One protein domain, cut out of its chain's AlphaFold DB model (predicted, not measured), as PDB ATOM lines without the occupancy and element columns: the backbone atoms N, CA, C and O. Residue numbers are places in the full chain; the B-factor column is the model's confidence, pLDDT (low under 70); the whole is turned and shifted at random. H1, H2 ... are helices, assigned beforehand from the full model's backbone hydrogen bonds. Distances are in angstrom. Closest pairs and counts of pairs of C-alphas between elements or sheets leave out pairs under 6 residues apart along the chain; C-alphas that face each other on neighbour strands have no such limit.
ATOM      1  N   PRO A 144     -54.024 -90.071  69.937       62.09
ATOM      2  CA  PRO A 144     -55.295 -90.005  69.192       62.09
ATOM      3  C   PRO A 144     -56.105 -91.312  69.268       62.09
ATOM      4  O   PRO A 144     -57.314 -91.321  69.048       62.09
ATOM      5  N   THR A 145     -55.464 -92.412  69.674       61.28
ATOM      6  CA  THR A 145     -56.119 -93.678  70.029       61.28
ATOM      7  C   THR A 145     -57.064 -93.579  71.236       61.28
ATOM      8  O   THR A 145     -57.929 -94.439  71.391       61.28
ATOM      9  N   GLN A 146     -56.947 -92.527  72.057       69.19
ATOM     10  CA  GLN A 146     -57.844 -92.211  73.171       69.19
ATOM     11  C   GLN A 146     -59.130 -91.507  72.716       69.19
ATOM     12  O   GLN A 146     -60.184 -91.749  73.296       69.19
ATOM     13  N   LEU A 147     -59.055 -90.654  71.688       69.62
ATOM     14  CA  LEU A 147     -60.221 -89.940  71.144       69.62
ATOM     15  C   LEU A 147     -61.136 -90.870  70.343       69.62
ATOM     16  O   LEU A 147     -62.350 -90.695  70.297       69.62
ATOM     17  N   LEU A 148     -60.539 -91.868  69.705       74.56
ATOM     18  CA  LEU A 148     -61.240 -92.844  68.891       74.56
ATOM     19  C   LEU A 148     -61.780 -93.955  69.794       74.56
ATOM     20  O   LEU A 148     -61.007 -94.700  70.391       74.56
ATOM     21  N   VAL A 149     -63.106 -94.051  69.919       72.81
ATOM     22  CA  VAL A 149     -63.792 -95.003  70.817       72.81
ATOM     23  C   VAL A 149     -63.790 -96.424  70.246       72.81
ATOM     24  O   VAL A 149     -63.521 -97.374  70.980       72.81
ATOM     25  N   SER A 150     -64.019 -96.566  68.936       79.81
ATOM     26  CA  SER A 150     -64.122 -97.867  68.259       79.81
ATOM     27  C   SER A 150     -62.757 -98.380  67.761       79.81
ATOM     28  O   SER A 150     -61.980 -97.588  67.211       79.81
ATOM     29  N   PRO A 151     -62.465 -99.691  67.874       76.62
ATOM     30  CA  PRO A 151     -61.244-100.290  67.331       76.62
ATOM     31  C   PRO A 151     -61.113-100.100  65.812       76.62
ATOM     32  O   PRO A 151     -60.012 -99.839  65.326       76.62
ATOM     33  N   ASP A 152     -62.226-100.117  65.074       80.56
ATOM     34  CA  ASP A 152     -62.233 -99.926  63.618       80.56
ATOM     35  C   ASP A 152     -61.821 -98.502  63.236       80.56
ATOM     36  O   ASP A 152     -61.061 -98.274  62.298       80.56
ATOM     37  N   SER A 153     -62.257 -97.514  64.021       84.50
ATOM     38  CA  SER A 153     -61.842 -96.127  63.800       84.50
ATOM     39  C   SER A 153     -60.342 -95.934  64.054       84.50
ATOM     40  O   SER A 153     -59.680 -95.183  63.336       84.50
ATOM     41  N   ARG A 154     -59.774 -96.669  65.020       80.19
ATOM     42  CA  ARG A 154     -58.333 -96.656  65.310       80.19
ATOM     43  C   ARG A 154     -57.531 -97.337  64.206       80.19
ATOM     44  O   ARG A 154     -56.488 -96.812  63.825       80.19
ATOM     45  N   SER A 155     -57.991 -98.477  63.689       80.12
ATOM     46  CA  SER A 155     -57.303 -99.183  62.602       80.12
ATOM     47  C   SER A 155     -57.283 -98.337  61.324       80.12
ATOM     48  O   SER A 155     -56.229 -98.195  60.698       80.12
ATOM     49  N   LEU A 156     -58.392 -97.662  61.006       81.50
ATOM     50  CA  LEU A 156     -58.462 -96.699  59.907       81.50
ATOM     51  C   LEU A 156     -57.540 -95.500  60.130       81.50
ATOM     52  O   LEU A 156     -56.813 -95.128  59.214       81.50
ATOM     53  N   TYR A 157     -57.514 -94.922  61.332       82.50
ATOM     54  CA  TYR A 157     -56.602 -93.820  61.644       82.50
ATOM     55  C   TYR A 157     -55.135 -94.220  61.449       82.50
ATOM     56  O   TYR A 157     -54.390 -93.507  60.779       82.50
ATOM     57  N   LYS A 158     -54.729 -95.389  61.958       79.06
ATOM     58  CA  LYS A 158     -53.376 -95.914  61.733       79.06
ATOM     59  C   LYS A 158     -53.088 -96.089  60.244       79.06
ATOM     60  O   LYS A 158     -52.068 -95.614  59.765       79.06
ATOM     61  N   THR A 159     -54.024 -96.665  59.495       80.12
ATOM     62  CA  THR A 159     -53.867 -96.880  58.046       80.12
ATOM     63  C   THR A 159     -53.745 -95.558  57.275       80.12
ATOM     64  O   THR A 159     -52.946 -95.438  56.349       80.12
ATOM     65  N   LEU A 160     -54.525 -94.543  57.658       74.88
ATOM     66  CA  LEU A 160     -54.601 -93.257  56.961       74.88
ATOM     67  C   LEU A 160     -53.490 -92.278  57.332       74.88
ATOM     68  O   LEU A 160     -53.144 -91.440  56.502       74.88
ATOM     69  N   PHE A 161     -52.964 -92.348  58.555       72.19
ATOM     70  CA  PHE A 161     -52.019 -91.358  59.078       72.19
ATOM     71  C   PHE A 161     -50.649 -91.939  59.429       72.19
ATOM     72  O   PHE A 161     -49.643 -91.274  59.186       72.19
ATOM     73  N   GLU A 162     -50.582 -93.154  59.975       71.50
ATOM     74  CA  GLU A 162     -49.311 -93.794  60.349       71.50
ATOM     75  C   GLU A 162     -48.723 -94.602  59.184       71.50
ATOM     76  O   GLU A 162     -47.529 -94.508  58.905       71.50
ATOM     77  N   GLU A 163     -49.564 -95.348  58.467       70.88
ATOM     78  CA  GLU A 163     -49.177 -96.226  57.352       70.88
ATOM     79  C   GLU A 163     -49.427 -95.595  55.970       70.88
ATOM     80  O   GLU A 163     -49.236 -96.220  54.927       70.88
ATOM     81  N   ALA A 164     -49.825 -94.321  55.953       56.56
ATOM     82  CA  ALA A 164     -50.214 -93.596  54.754       56.56
ATOM     83  C   ALA A 164     -49.166 -93.713  53.632       56.56
ATOM     84  O   ALA A 164     -48.010 -93.292  53.762       56.56
ATOM     85  N   ALA A 165     -49.608 -94.242  52.490       59.34
ATOM     86  CA  ALA A 165     -48.847 -94.302  51.250       59.34
ATOM     87  C   ALA A 165     -48.250 -92.921  50.883       59.34
ATOM     88  O   ALA A 165     -48.851 -91.879  51.168       59.34
ATOM     89  N   PRO A 166     -47.093 -92.871  50.189       60.06
ATOM     90  CA  PRO A 166     -46.352 -91.635  49.896       60.06
ATOM     91  C   PRO A 166     -47.130 -90.558  49.111       60.06
ATOM     92  O   PRO A 166     -46.614 -89.454  48.942       60.06
ATOM     93  N   SER A 167     -48.345 -90.850  48.639       59.69
ATOM     94  CA  SER A 167     -49.259 -89.928  47.959       59.69
ATOM     95  C   SER A 167     -49.988 -88.949  48.888       59.69
ATOM     96  O   SER A 167     -50.417 -87.901  48.412       59.69
ATOM     97  N   LEU A 168     -50.108 -89.245  50.189       56.25
ATOM     98  CA  LEU A 168     -50.752 -88.361  51.177       56.25
ATOM     99  C   LEU A 168     -49.751 -87.513  51.974       56.25
ATOM    100  O   LEU A 168     -50.140 -86.625  52.732       56.25
ATOM    101  N   ARG A 169     -48.444 -87.735  51.782       62.50
ATOM    102  CA  ARG A 169     -47.420 -86.859  52.354       62.50
ATOM    103  C   ARG A 169     -47.568 -85.482  51.723       62.50
ATOM    104  O   ARG A 169     -47.507 -85.364  50.499       62.50
ATOM    105  N   ALA A 170     -47.716 -84.451  52.557       65.44
ATOM    106  CA  ALA A 170     -47.757 -83.066  52.103       65.44
ATOM    107  C   ALA A 170     -46.649 -82.839  51.051       65.44
ATOM    108  O   ALA A 170     -45.481 -83.140  51.330       65.44
ATOM    109  N   PRO A 171     -46.986 -82.374  49.832       66.31
ATOM    110  CA  PRO A 171     -46.018 -82.254  48.756       66.31
ATOM    111  C   PRO A 171     -44.824 -81.417  49.212       66.31
ATOM    112  O   PRO A 171     -44.985 -80.263  49.612       66.31
ATOM    113  N   ASN A 172     -43.620 -81.991  49.139       69.00
ATOM    114  CA  ASN A 172     -42.388 -81.274  49.453       69.00
ATOM    115  C   ASN A 172     -42.282 -80.048  48.529       69.00
ATOM    116  O   ASN A 172     -41.946 -80.176  47.347       69.00
ATOM    117  N   TRP A 173     -42.561 -78.856  49.060       71.00
ATOM    118  CA  TRP A 173     -42.570 -77.590  48.313       71.00
ATOM    119  C   TRP A 173     -41.219 -77.300  47.647       71.00
ATOM    120  O   TRP A 173     -41.180 -76.737  46.557       71.00
ATOM    121  N   ILE A 174     -40.132 -77.789  48.248       66.19
ATOM    122  CA  ILE A 174     -38.752 -77.690  47.756       66.19
ATOM    123  C   ILE A 174     -38.611 -78.341  46.364       66.19
ATOM    124  O   ILE A 174     -37.911 -77.828  45.485       66.19
ATOM    125  N   ARG A 175     -39.346 -79.434  46.104       72.31
ATOM    126  CA  ARG A 175     -39.310 -80.161  44.822       72.31
ATOM    127  C   ARG A 175     -40.283 -79.608  43.774       72.31
ATOM    128  O   ARG A 175     -40.056 -79.812  42.583       72.31
ATOM    129  N   SER A 176     -41.329 -78.880  44.173       81.00
ATOM    130  CA  SER A 176     -42.334 -78.350  43.238       81.00
ATOM    131  C   SER A 176     -41.831 -77.107  42.493       81.00
ATOM    132  O   SER A 176     -41.665 -76.032  43.069       81.00
ATOM    133  N   ARG A 177     -41.618 -77.233  41.175       81.50
ATOM    134  CA  ARG A 177     -41.185 -76.124  40.301       81.50
ATOM    135  C   ARG A 177     -42.238 -75.014  40.195       81.50
ATOM    136  O   ARG A 177     -41.875 -73.844  40.217       81.50
ATOM    137  N   ILE A 178     -43.519 -75.377  40.107       84.69
ATOM    138  CA  ILE A 178     -44.637 -74.429  39.951       84.69
ATOM    139  C   ILE A 178     -44.749 -73.538  41.189       84.69
ATOM    140  O   ILE A 178     -44.753 -72.314  41.079       84.69
ATOM    141  N   ARG A 179     -44.745 -74.147  42.381       82.62
ATOM    142  CA  ARG A 179     -44.823 -73.409  43.646       82.62
ATOM    143  C   ARG A 179     -43.617 -72.497  43.852       82.62
ATOM    144  O   ARG A 179     -43.783 -71.375  44.310       82.62
ATOM    145  N   ARG A 180     -42.415 -72.944  43.471       85.62
ATOM    146  CA  ARG A 180     -41.207 -72.110  43.522       85.62
ATOM    147  C   ARG A 180     -41.327 -70.880  42.631       85.62
ATOM    148  O   ARG A 180     -41.057 -69.783  43.093       85.62
ATOM    149  N   ASN A 181     -41.761 -71.057  41.383       85.50
ATOM    150  CA  ASN A 181     -41.971 -69.937  40.467       85.50
ATOM    151  C   ASN A 181     -43.005 -68.950  41.021       85.50
ATOM    152  O   ASN A 181     -42.811 -67.747  40.901       85.50
ATOM    153  N   HIS A 182     -44.059 -69.449  41.671       89.44
ATOM    154  CA  HIS A 182     -45.049 -68.607  42.333       89.44
ATOM    155  C   HIS A 182     -44.461 -67.828  43.522       89.44
ATOM    156  O   HIS A 182     -44.640 -66.619  43.595       89.44
ATOM    157  N   LEU A 183     -43.695 -68.472  44.411       86.56
ATOM    158  CA  LEU A 183     -43.028 -67.790  45.533       86.56
ATOM    159  C   LEU A 183     -42.007 -66.746  45.056       86.56
ATOM    160  O   LEU A 183     -41.948 -65.657  45.618       86.56
ATOM    161  N   ILE A 184     -41.259 -67.047  43.988       83.25
ATOM    162  CA  ILE A 184     -40.351 -66.091  43.338       83.25
ATOM    163  C   ILE A 184     -41.143 -64.911  42.759       83.25
ATOM    164  O   ILE A 184     -40.735 -63.768  42.935       83.25
ATOM    165  N   ALA A 185     -42.279 -65.168  42.103       90.12
ATOM    166  CA  ALA A 185     -43.149 -64.119  41.570       90.12
ATOM    167  C   ALA A 185     -43.754 -63.240  42.679       90.12
ATOM    168  O   ALA A 185     -43.924 -62.041  42.479       90.12
ATOM    169  N   LEU A 186     -44.016 -63.812  43.858       91.44
ATOM    170  CA  LEU A 186     -44.423 -63.085  45.064       91.44
ATOM    171  C   LEU A 186     -43.259 -62.359  45.766       91.44
ATOM    172  O   LEU A 186     -43.479 -61.692  46.774       91.44
ATOM    173  N   GLY A 187     -42.024 -62.491  45.273       87.44
ATOM    174  CA  GLY A 187     -40.840 -61.870  45.870       87.44
ATOM    175  C   GLY A 187     -40.387 -62.513  47.185       87.44
ATOM    176  O   GLY A 187     -39.573 -61.932  47.898       87.44
ATOM    177  N   ILE A 188     -40.891 -63.705  47.515       87.06
ATOM    178  CA  ILE A 188     -40.490 -64.447  48.712       87.06
ATOM    179  C   ILE A 188     -39.125 -65.093  48.423       87.06
ATOM    180  O   ILE A 188     -39.019 -65.881  47.478       87.06
ATOM    181  N   PRO A 189     -38.067 -64.783  49.197       78.19
ATOM    182  CA  PRO A 189     -36.748 -65.360  48.974       78.19
ATOM    183  C   PRO A 189     -36.785 -66.873  49.221       78.19
ATOM    184  O   PRO A 189     -37.213 -67.336  50.276       78.19
ATOM    185  N   VAL A 190     -36.331 -67.648  48.234       76.38
ATOM    186  CA  VAL A 190     -36.261 -69.115  48.287       76.38
ATOM    187  C   VAL A 190     -34.805 -69.552  48.151       76.38
ATOM    188  O   VAL A 190     -34.126 -69.147  47.206       76.38
ATOM    189  N   ASN A 191     -34.335 -70.418  49.051       75.00
ATOM    190  CA  ASN A 191     -32.997 -71.008  48.981       75.00
ATOM    191  C   ASN A 191     -32.896 -71.946  47.768       75.00
ATOM    192  O   ASN A 191     -33.428 -73.057  47.766       75.00
ATOM    193  N   LEU A 192     -32.209 -71.500  46.714       68.75
ATOM    194  CA  LEU A 192     -31.974 -72.299  45.503       68.75
ATOM    195  C   LEU A 192     -30.998 -73.467  45.749       68.75
ATOM    196  O   LEU A 192     -31.022 -74.453  45.011       68.75
ATOM    197  N   ASP A 193     -30.197 -73.380  46.811       58.75
ATOM    198  CA  ASP A 193     -29.177 -74.368  47.179       58.75
ATOM    199  C   ASP A 193     -29.786 -75.694  47.663       58.75
ATOM    200  O   ASP A 193     -29.232 -76.770  47.431       58.75
ATOM    201  N   GLU A 194     -30.980 -75.648  48.257       67.69
ATOM    202  CA  GLU A 194     -31.719 -76.837  48.711       67.69
ATOM    203  C   GLU A 194     -32.412 -77.575  47.550       67.69
ATOM    204  O   GLU A 194     -32.774 -78.749  47.651       67.69
ATOM    205  N   VAL A 195     -32.600 -76.884  46.424       65.00
ATOM    206  CA  VAL A 195     -33.383 -77.349  45.274       65.00
ATOM    207  C   VAL A 195     -32.527 -78.127  44.273       65.00
ATOM    208  O   VAL A 195     -33.021 -79.062  43.638       65.00
ATOM    209  N   ASN A 196     -31.249 -77.770  44.139       61.53
ATOM    210  CA  ASN A 196     -30.315 -78.392  43.202       61.53
ATOM    211  C   ASN A 196     -29.150 -79.064  43.955       61.53
ATOM    212  O   ASN A 196     -28.035 -78.541  43.952       61.53
TER     213      ASN A 196
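AT A GLANCE: This is residues 144 to 196 of the 350 residues of an uncharacterized protein of Serendipita vermifera MAFF 305830 (UniProt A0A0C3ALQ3). This is an extended rod with a helical part near each end and a long stretch without a named element between them: the short H1 sits beside H2 at one end, and H3 lies at the other. After H3, residues 188 to 196 fold back along that end. The printed part has 53 residues, with three named helices in the order H1, H2, H3 and no named strand. The class is all helix, though under half of the residues, 25 of 53, are in named elements. The radius of gyration of the C-alphas is 17.8 A, and the spans are 48 by 19 by 16 A.

IN THESE COORDINATES: H1 covers residues 144 to 147 and begins with C-alpha 144 at (-55.295, -90.005, 69.192). H2, the longest helix, covers residues 151 to 162 and measures 15.3 A from first to last C-alpha; C-alpha 151 is at (-61.244, -100.290, 67.331). H3 covers residues 177 to 185, measures 12.2 A, and ends with C-alpha 185 at (-43.149, -64.119, 41.570).

HOW THE PARTS SIT: H1 and H2 are close but not clearly touching; their closest C-alphas, those of Thr 145 and Arg 154, are 6.0 A apart. H3 is apart from H1 and from H2. In H2 and H3 every O i to N i+4 pair is within hydrogen-bond range; H1 is too short for such a pair, and its one O i to N i+3 pair is within range.

THE WHOLE: The C-alphas farthest apart, those of Pro 151 and Gly 187, are 48.5 A apart. The link from H1 to H2 is tight, with 3 residues; that from H2 to H3 is long, with 14. Residues 162 to 167 and 182 to 187 stand free. The printed part has no cut. Its mean pLDDT is 74.3, with residues 144 to 147, 164 to 172, 174 and 192 to 196 under 70.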